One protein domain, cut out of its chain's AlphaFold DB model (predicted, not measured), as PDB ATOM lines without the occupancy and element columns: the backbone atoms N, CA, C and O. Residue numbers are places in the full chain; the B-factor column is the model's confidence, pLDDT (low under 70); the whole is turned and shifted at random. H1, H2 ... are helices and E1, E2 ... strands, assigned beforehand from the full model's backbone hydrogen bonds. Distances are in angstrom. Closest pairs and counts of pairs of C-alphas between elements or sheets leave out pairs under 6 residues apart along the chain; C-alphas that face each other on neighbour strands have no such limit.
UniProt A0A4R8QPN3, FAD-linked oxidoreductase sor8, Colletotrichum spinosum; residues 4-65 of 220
ATOM      1  N   ASN A   4     -17.830 -57.337 -30.376       40.34
ATOM      2  CA  ASN A   4     -18.727 -56.198 -30.169       40.34
ATOM      3  C   ASN A   4     -19.855 -56.454 -29.151       40.34
ATOM      4  O   ASN A   4     -20.352 -55.514 -28.536       40.34
ATOM      5  N   ALA A   5     -20.309 -57.701 -28.974       32.06
ATOM      6  CA  ALA A   5     -21.419 -57.998 -28.058       32.06
ATOM      7  C   ALA A   5     -20.974 -58.119 -26.591       32.06
ATOM      8  O   ALA A   5     -21.763 -57.841 -25.689       32.06
ATOM      9  N   VAL A   6     -19.726 -58.540 -26.363       35.97
ATOM     10  CA  VAL A   6     -19.134 -58.617 -25.020       35.97
ATOM     11  C   VAL A   6     -18.784 -57.211 -24.545       35.97
ATOM     12  O   VAL A   6     -19.150 -56.849 -23.432       35.97
ATOM     13  N   GLU A   7     -18.198 -56.401 -25.428       35.12
ATOM     14  CA  GLU A   7     -17.847 -55.003 -25.168       35.12
ATOM     15  C   GLU A   7     -19.082 -54.140 -24.845       35.12
ATOM     16  O   GLU A   7     -19.098 -53.397 -23.868       35.12
ATOM     17  N   ALA A   8     -20.187 -54.318 -25.578       37.19
ATOM     18  CA  ALA A   8     -21.435 -53.606 -25.289       37.19
ATOM     19  C   ALA A   8     -22.061 -53.983 -23.931       37.19
ATOM     20  O   ALA A   8     -22.646 -53.133 -23.262       37.19
ATOM     21  N   ALA A   9     -21.946 -55.249 -23.510       38.25
ATOM     22  CA  ALA A   9     -22.454 -55.693 -22.213       38.25
ATOM     23  C   ALA A   9     -21.589 -55.166 -21.057       38.25
ATOM     24  O   ALA A   9     -22.131 -54.755 -20.031       38.25
ATOM     25  N   THR A  10     -20.264 -55.120 -21.231       49.16
ATOM     26  CA  THR A  10     -19.358 -54.497 -20.255       49.16
ATOM     27  C   THR A  10     -19.613 -53.000 -20.122       49.16
ATOM     28  O   THR A  10     -19.665 -52.506 -19.001       49.16
ATOM     29  N   GLU A  11     -19.880 -52.295 -21.223       51.62
ATOM     30  CA  GLU A  11     -20.208 -50.862 -21.219       51.62
ATOM     31  C   GLU A  11     -21.553 -50.561 -20.536       51.62
ATOM     32  O   GLU A  11     -21.683 -49.582 -19.801       51.62
ATOM     33  N   GLU A  12     -22.572 -51.406 -20.720       52.47
ATOM     34  CA  GLU A  12     -23.872 -51.216 -20.066       52.47
ATOM     35  C   GLU A  12     -23.807 -51.519 -18.560       52.47
ATOM     36  O   GLU A  12     -24.317 -50.731 -17.756       52.47
ATOM     37  N   CYS A  13     -23.125 -52.601 -18.165       48.78
ATOM     38  CA  CYS A  13     -22.841 -52.895 -16.760       48.78
ATOM     39  C   CYS A  13     -22.021 -51.773 -16.111       48.78
ATOM     40  O   CYS A  13     -22.386 -51.298 -15.035       48.78
ATOM     41  N   PHE A  14     -20.976 -51.295 -16.789       51.88
ATOM     42  CA  PHE A  14     -20.181 -50.156 -16.346       51.88
ATOM     43  C   PHE A  14     -21.044 -48.906 -16.180       51.88
ATOM     44  O   PHE A  14     -20.978 -48.254 -15.142       51.88
ATOM     45  N   ARG A  15     -21.917 -48.582 -17.143       58.00
ATOM     46  CA  ARG A  15     -22.800 -47.409 -17.058       58.00
ATOM     47  C   ARG A  15     -23.730 -47.472 -15.850       58.00
ATOM     48  O   ARG A  15     -23.941 -46.455 -15.204       58.00
ATOM     49  N   VAL A  16     -24.304 -48.636 -15.549       63.38
ATOM     50  CA  VAL A  16     -25.208 -48.801 -14.396       63.38
ATOM     51  C   VAL A  16     -24.452 -48.653 -13.073       63.38
ATOM     52  O   VAL A  16     -24.926 -47.979 -12.156       63.38
ATOM     53  N   ILE A  17     -23.267 -49.253 -12.983       59.62
ATOM     54  CA  ILE A  17     -22.475 -49.294 -11.754       59.62
ATOM     55  C   ILE A  17     -21.786 -47.940 -11.507       59.62
ATOM     56  O   ILE A  17     -21.967 -47.350 -10.445       59.62
ATOM     57  N   SER A  18     -21.092 -47.378 -12.499       58.12
ATOM     58  CA  SER A  18     -20.454 -46.051 -12.405       58.12
ATOM     59  C   SER A  18     -21.455 -44.916 -12.176       58.12
ATOM     60  O   SER A  18     -21.166 -43.996 -11.419       58.12
ATOM     61  N   ALA A  19     -22.676 -44.994 -12.722       65.62
ATOM     62  CA  ALA A  19     -23.718 -44.001 -12.439       65.62
ATOM     63  C   ALA A  19     -24.162 -43.982 -10.964       65.62
ATOM     64  O   ALA A  19     -24.799 -43.018 -10.530       65.62
ATOM     65  N   SER A  20     -23.841 -45.030 -10.201       71.12
ATOM     66  CA  SER A  20     -24.163 -45.123  -8.778       71.12
ATOM     67  C   SER A  20     -23.069 -44.516  -7.888       71.12
ATOM     68  O   SER A  20     -23.387 -44.022  -6.806       71.12
ATOM     69  N   TYR A  21     -21.809 -44.485  -8.342       81.88
ATOM     70  CA  TYR A  21     -20.650 -44.103  -7.527       81.88
ATOM     71  C   TYR A  21     -20.046 -42.761  -7.933       81.88
ATOM     72  O   TYR A  21     -19.697 -42.537  -9.089       81.88
ATOM     73  N   ASP A  22     -19.844 -41.887  -6.952       87.25
ATOM     74  CA  ASP A  22     -19.172 -40.602  -7.143       87.25
ATOM     75  C   ASP A  22     -17.657 -40.705  -6.941       87.25
ATOM     76  O   ASP A  22     -16.892 -40.111  -7.703       87.25
ATOM     77  N   SER A  23     -17.207 -41.463  -5.937       90.19
ATOM     78  CA  SER A  23     -15.781 -41.659  -5.675       90.19
ATOM     79  C   SER A  23     -15.481 -42.947  -4.917       90.19
ATOM     80  O   SER A  23     -16.335 -43.482  -4.203       90.19
ATOM     81  N   TRP A  24     -14.233 -43.391  -5.034       91.00
ATOM     82  CA  TRP A  24     -13.656 -44.490  -4.265       91.00
ATOM     83  C   TRP A  24     -12.478 -43.986  -3.442       91.00
ATOM     84  O   TRP A  24     -11.651 -43.230  -3.949       91.00
ATOM     85  N   GLU A  25     -12.386 -44.415  -2.192       93.38
ATOM     86  CA  GLU A  25     -11.201 -44.238  -1.359       93.38
ATOM     87  C   GLU A  25     -10.480 -45.576  -1.253       93.38
ATOM     88  O   GLU A  25     -11.071 -46.586  -0.851       93.38
ATOM     89  N   VAL A  26      -9.215 -45.589  -1.656       91.44
ATOM     90  CA  VAL A  26      -8.504 -46.826  -1.954       91.44
ATOM     91  C   VAL A  26      -7.079 -46.759  -1.434       91.44
ATOM     92  O   VAL A  26      -6.409 -45.740  -1.574       91.44
ATOM     93  N   VAL A  27      -6.617 -47.855  -0.839       90.94
ATOM     94  CA  VAL A  27      -5.205 -48.066  -0.522       90.94
ATOM     95  C   VAL A  27      -4.575 -48.856  -1.661       90.94
ATOM     96  O   VAL A  27      -4.938 -50.014  -1.904       90.94
ATOM     97  N   THR A  28      -3.639 -48.220  -2.358       88.75
ATOM     98  CA  THR A  28      -2.867 -48.810  -3.453       88.75
ATOM     99  C   THR A  28      -1.842 -49.816  -2.926       88.75
ATOM    100  O   THR A  28      -1.554 -49.892  -1.730       88.75
ATOM    101  N   SER A  29      -1.271 -50.620  -3.825       86.81
ATOM    102  CA  SER A  29      -0.323 -51.692  -3.467       86.81
ATOM    103  C   SER A  29       0.959 -51.220  -2.760       86.81
ATOM    104  O   SER A  29       1.581 -51.998  -2.038       86.81
ATOM    105  N   ASP A  30       1.340 -49.953  -2.922       89.12
ATOM    106  CA  ASP A  30       2.457 -49.301  -2.226       89.12
ATOM    107  C   ASP A  30       2.068 -48.734  -0.842       89.12
ATOM    108  O   ASP A  30       2.906 -48.155  -0.152       89.12
ATOM    109  N   GLY A  31       0.813 -48.918  -0.417       89.06
ATOM    110  CA  GLY A  31       0.282 -48.448   0.862       89.06
ATOM    111  C   GLY A  31      -0.235 -47.008   0.847       89.06
ATOM    112  O   GLY A  31      -0.585 -46.487   1.909       89.06
ATOM    113  N   THR A  32      -0.297 -46.355  -0.316       91.81
ATOM    114  CA  THR A  32      -0.773 -44.972  -0.432       91.81
ATOM    115  C   THR A  32      -2.301 -44.906  -0.445       91.81
ATOM    116  O   THR A  32      -2.969 -45.674  -1.131       91.81
ATOM    117  N   LEU A  33      -2.876 -43.963   0.306       93.62
ATOM    118  CA  LEU A  33      -4.311 -43.683   0.278       93.62
ATOM    119  C   LEU A  33      -4.622 -42.673  -0.831       93.62
ATOM    120  O   LEU A  33      -4.154 -41.533  -0.785       93.62
ATOM    121  N   VAL A  34      -5.429 -43.081  -1.806       94.19
ATOM    122  CA  VAL A  34      -5.843 -42.248  -2.937       94.19
ATOM    123  C   VAL A  34      -7.362 -42.161  -3.035       94.19
ATOM    124  O   VAL A  34      -8.093 -43.059  -2.617       94.19
ATOM    125  N   ILE A  35      -7.841 -41.065  -3.624       94.69
ATOM    126  CA  ILE A  35      -9.247 -40.898  -3.995       94.69
ATOM    127  C   ILE A  35      -9.354 -41.034  -5.511       94.69
ATOM    128  O   ILE A  35      -8.735 -40.265  -6.253       94.69
ATOM    129  N   ALA A  36     -10.150 -41.995  -5.970       91.88
ATOM    130  CA  ALA A  36     -10.462 -42.191  -7.376       91.88
ATOM    131  C   ALA A  36     -11.820 -41.567  -7.718       91.88
ATOM    132  O   ALA A  36     -12.837 -41.832  -7.077       91.88
ATOM    133  N   THR A  37     -11.825 -40.723  -8.744       92.06
ATOM    134  CA  THR A  37     -12.992 -40.029  -9.305       92.06
ATOM    135  C   THR A  37     -12.921 -40.113 -10.831       92.06
ATOM    136  O   THR A  37     -11.854 -40.408 -11.371       92.06
ATOM    137  N   PRO A  38     -13.988 -39.769 -11.572       90.62
ATOM    138  CA  PRO A  38     -13.918 -39.750 -13.033       90.62
ATOM    139  C   PRO A  38     -12.849 -38.797 -13.607       90.62
ATOM    140  O   PRO A  38     -12.482 -38.930 -14.770       90.62
ATOM    141  N   GLN A  39     -12.355 -37.827 -12.824       93.50
ATOM    142  CA  GLN A  39     -11.342 -36.849 -13.247       93.50
ATOM    143  C   GLN A  39      -9.960 -37.049 -12.601       93.50
ATOM    144  O   GLN A  39      -8.992 -36.453 -13.068       93.50
ATOM    145  N   HIS A  40      -9.843 -37.866 -11.550       91.56
ATOM    146  CA  HIS A  40      -8.595 -38.094 -10.806       91.56
ATOM    147  C   HIS A  40      -8.443 -39.583 -10.516       91.56
ATOM    148  O   HIS A  40      -9.350 -40.161  -9.923       91.56
ATOM    149  N   ASN A  41      -7.318 -40.193 -10.902       91.25
ATOM    150  CA  ASN A  41      -7.149 -41.656 -10.888       91.25
ATOM    151  C   ASN A  41      -8.315 -42.346 -11.632       91.25
ATOM    152  O   ASN A  41      -9.008 -43.210 -11.098       91.25
ATOM    153  N   ALA A  42      -8.615 -41.854 -12.841       90.19
ATOM    154  CA  ALA A  42      -9.809 -42.225 -13.602       90.19
ATOM    155  C   ALA A  42      -9.767 -43.673 -14.114       90.19
ATOM    156  O   ALA A  42     -10.801 -44.327 -14.214       90.19
ATOM    157  N   ASP A  43      -8.570 -44.172 -14.404       88.69
ATOM    158  CA  ASP A  43      -8.279 -45.573 -14.691       88.69
ATOM    159  C   ASP A  43      -8.653 -46.476 -13.512       88.69
ATOM    160  O   ASP A  43      -9.356 -47.474 -13.689       88.69
ATOM    161  N   LEU A  44      -8.274 -46.073 -12.300       88.06
ATOM    162  CA  LEU A  44      -8.635 -46.777 -11.080       88.06
ATOM    163  C   LEU A  44     -10.143 -46.709 -10.805       88.06
ATOM    164  O   LEU A  44     -10.778 -47.726 -10.524       88.06
ATOM    165  N   TYR A  45     -10.748 -45.526 -10.945       88.62
ATOM    166  CA  TYR A  45     -12.198 -45.365 -10.830       88.62
ATOM    167  C   TYR A  45     -12.936 -46.281 -11.819       88.62
ATOM    168  O   TYR A  45     -13.931 -46.914 -11.454       88.62
ATOM    169  N   TRP A  46     -12.442 -46.385 -13.056       86.12
ATOM    170  CA  TRP A  46     -13.028 -47.236 -14.085       86.12
ATOM    171  C   TRP A  46     -12.922 -48.721 -13.720       86.12
ATOM    172  O   TRP A  46     -13.929 -49.431 -13.736       86.12
ATOM    173  N   ALA A  47     -11.734 -49.165 -13.300       85.19
ATOM    174  CA  ALA A  47     -11.489 -50.543 -12.881       85.19
ATOM    175  C   ALA A  47     -12.396 -50.965 -11.710       85.19
ATOM    176  O   ALA A  47     -12.979 -52.051 -11.732       85.19
ATOM    177  N   LEU A  48     -12.580 -50.091 -10.716       85.75
ATOM    178  CA  LEU A  48     -13.418 -50.370  -9.544       85.75
ATOM    179  C   LEU A  48     -14.921 -50.339  -9.845       85.75
ATOM    180  O   LEU A  48     -15.699 -51.018  -9.177       85.75
ATOM    181  N   SER A  49     -15.349 -49.619 -10.882       84.19
ATOM    182  CA  SER A  49     -16.769 -49.439 -11.218       84.19
ATOM    183  C   SER A  49     -17.328 -50.522 -12.158       84.19
ATOM    184  O   SER A  49     -18.272 -50.266 -12.903       84.19
ATOM    185  N   GLY A  50     -16.775 -51.741 -12.132       77.00
ATOM    186  CA  GLY A  50     -17.285 -52.869 -12.926       77.00
ATOM    187  C   GLY A  50     -16.294 -54.003 -13.214       77.00
ATOM    188  O   GLY A  50     -16.718 -55.057 -13.682       77.00
ATOM    189  N   GLY A  51     -15.003 -53.832 -12.912       74.88
ATOM    190  CA  GLY A  51     -13.951 -54.820 -13.193       74.88
ATOM    191  C   GLY A  51     -13.923 -56.045 -12.267       74.88
ATOM    192  O   GLY A  51     -13.166 -56.979 -12.519       74.88
ATOM    193  N   GLY A  52     -14.761 -56.069 -11.226       69.62
ATOM    194  CA  GLY A  52     -14.771 -57.119 -10.205       69.62
ATOM    195  C   GLY A  52     -13.771 -56.851  -9.073       69.62
ATOM    196  O   GLY A  52     -12.700 -56.284  -9.276       69.62
ATOM    197  N   GLY A  53     -14.143 -57.215  -7.844       65.88
ATOM    198  CA  GLY A  53     -13.328 -56.946  -6.656       65.88
ATOM    199  C   GLY A  53     -12.088 -57.843  -6.549       65.88
ATOM    200  O   GLY A  53     -12.130 -59.012  -6.923       65.88
ATOM    201  N   GLY A  54     -11.007 -57.307  -5.968       62.50
ATOM    202  CA  GLY A  54      -9.872 -58.096  -5.463       62.50
ATOM    203  C   GLY A  54      -8.619 -58.168  -6.341       62.50
ATOM    204  O   GLY A  54      -7.699 -58.898  -5.987       62.50
ATOM    205  N   ALA A  55      -8.549 -57.437  -7.458       61.28
ATOM    206  CA  ALA A  55      -7.428 -57.576  -8.390       61.28
ATOM    207  C   ALA A  55      -6.134 -56.868  -7.944       61.28
ATOM    208  O   ALA A  55      -5.061 -57.437  -8.131       61.28
ATOM    209  N   CYS A  56      -6.188 -55.657  -7.370       57.19
ATOM    210  CA  CYS A  56      -4.954 -54.885  -7.135       57.19
ATOM    211  C   CYS A  56      -4.943 -53.965  -5.906       57.19
ATOM    212  O   CYS A  56      -3.866 -53.499  -5.539       57.19
ATOM    213  N   GLU A  57      -6.085 -53.670  -5.277       69.94
ATOM    214  CA  GLU A  57      -6.169 -52.579  -4.298       69.94
ATOM    215  C   GLU A  57      -7.244 -52.815  -3.230       69.94
ATOM    216  O   GLU A  57      -8.192 -53.581  -3.438       69.94
ATOM    217  N   VAL A  58      -7.090 -52.161  -2.075       85.81
ATOM    218  CA  VAL A  58      -8.004 -52.293  -0.933       85.81
ATOM    219  C   VAL A  58      -8.911 -51.070  -0.864       85.81
ATOM    220  O   VAL A  58      -8.478 -49.985  -0.485       85.81
ATOM    221  N   VAL A  59     -10.188 -51.249  -1.205       88.12
ATOM    222  CA  VAL A  59     -11.204 -50.198  -1.055       88.12
ATOM    223  C   VAL A  59     -11.519 -50.003   0.428       88.12
ATOM    224  O   VAL A  59     -11.940 -50.942   1.105       88.12
ATOM    225  N   VAL A  60     -11.332 -48.780   0.923       90.94
ATOM    226  CA  VAL A  60     -11.601 -48.385   2.315       90.94
ATOM    227  C   VAL A  60     -12.988 -47.766   2.445       90.94
ATOM    228  O   VAL A  60     -13.721 -48.080   3.383       90.94
ATOM    229  N   SER A  61     -13.373 -46.910   1.498       90.00
ATOM    230  CA  SER A  61     -14.694 -46.285   1.480       90.00
ATOM    231  C   SER A  61     -15.162 -45.964   0.057       90.00
ATOM    232  O   SER A  61     -14.402 -46.034  -0.911       90.00
ATOM    233  N   MET A  62     -16.453 -45.654  -0.080       89.50
ATOM    234  CA  MET A  62     -17.053 -45.211  -1.337       89.50
ATOM    235  C   MET A  62     -18.058 -44.091  -1.077       89.50
ATOM    236  O   MET A  62     -18.791 -44.129  -0.084       89.50
ATOM    237  N   THR A  63     -18.145 -43.139  -2.003       90.75
ATOM    238  CA  THR A  63     -19.225 -42.147  -2.044       90.75
ATOM    239  C   THR A  63     -20.215 -42.551  -3.125       90.75
ATOM    240  O   THR A  63     -19.837 -42.748  -4.278       90.75
ATOM    241  N   THR A  64     -21.491 -42.670  -2.764       88.25
ATOM    242  CA  THR A  64     -22.571 -43.095  -3.665       88.25
ATOM    243  C   THR A  64     -23.671 -42.050  -3.715       88.25
ATOM    244  O   THR A  64     -23.951 -41.364  -2.728       88.25
ATOM    245  N   ARG A  65     -24.365 -41.986  -4.849       82.94
ATOM    246  CA  ARG A  65     -25.565 -41.159  -4.987       82.94
ATOM    247  C   ARG A  65     -26.745 -41.829  -4.298       82.94
ATOM    248  O   ARG A  65     -26.982 -43.022  -4.476       82.94
TER     249      ARG A  65
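AT A GLANCE: This is residues 4 to 65 of the 220 residues of the protein "FAD-linked oxidoreductase sor8" of Colletotrichum spinosum (UniProt A0A4R8QPN3). A small antiparallel sheet, E2 - E1 - E3, has H2 crossing one face and the other bare; H1 leads away, and its residues 4 to 9 stick out. The 62 printed residues run H1, E1, E2, H2, E3, mixed in class, compact with a radius of gyration of the C-alphas of 11.9 A, yet elongated, spanning 37 by 24 by 18 A.

IN THESE COORDINATES: Find C-alpha 4 at (-18.727, -56.198, -30.169); from there H1, residues 4 to 18, runs 20.5 A. Next come E1, 21 to 27, 17.4 A; E2, 33 to 36, 9.9 A; H2, 42 to 48, 9.8 A; and E3, 58 to 64, 17.4 A, ending at (-22.571, -43.095, -3.665).

HOW THE PARTS SIT: E1 and E2 form a hairpin; look for N 34 and O 26, 2.8 A. E1 and E3 are antiparallel, with N 25 and O 61 at 2.9 A. H2 is on the sheet at a height of 8.7 A, across the strands; its closest C-alphas to E2 are Tyr 45 and Ala 36, 5.0 A. E2, H2 and E3 make a split strand-helix-strand unit, two same-way strands with E1 between them, its crossover right-handed. H1 is close to but not clearly touching H2, C-alphas of Ser 18 and Trp 46 at 7.7 A. In both helices every O i to N i+4 pair is within hydrogen-bond range.

THE WHOLE: The C-alphas of Ala 5 and Gly 31, the farthest apart, are 37.4 A apart. The printed part has no cut and no long link; pLDDT is under 70 at residues 4 to 19 and 52 to 57.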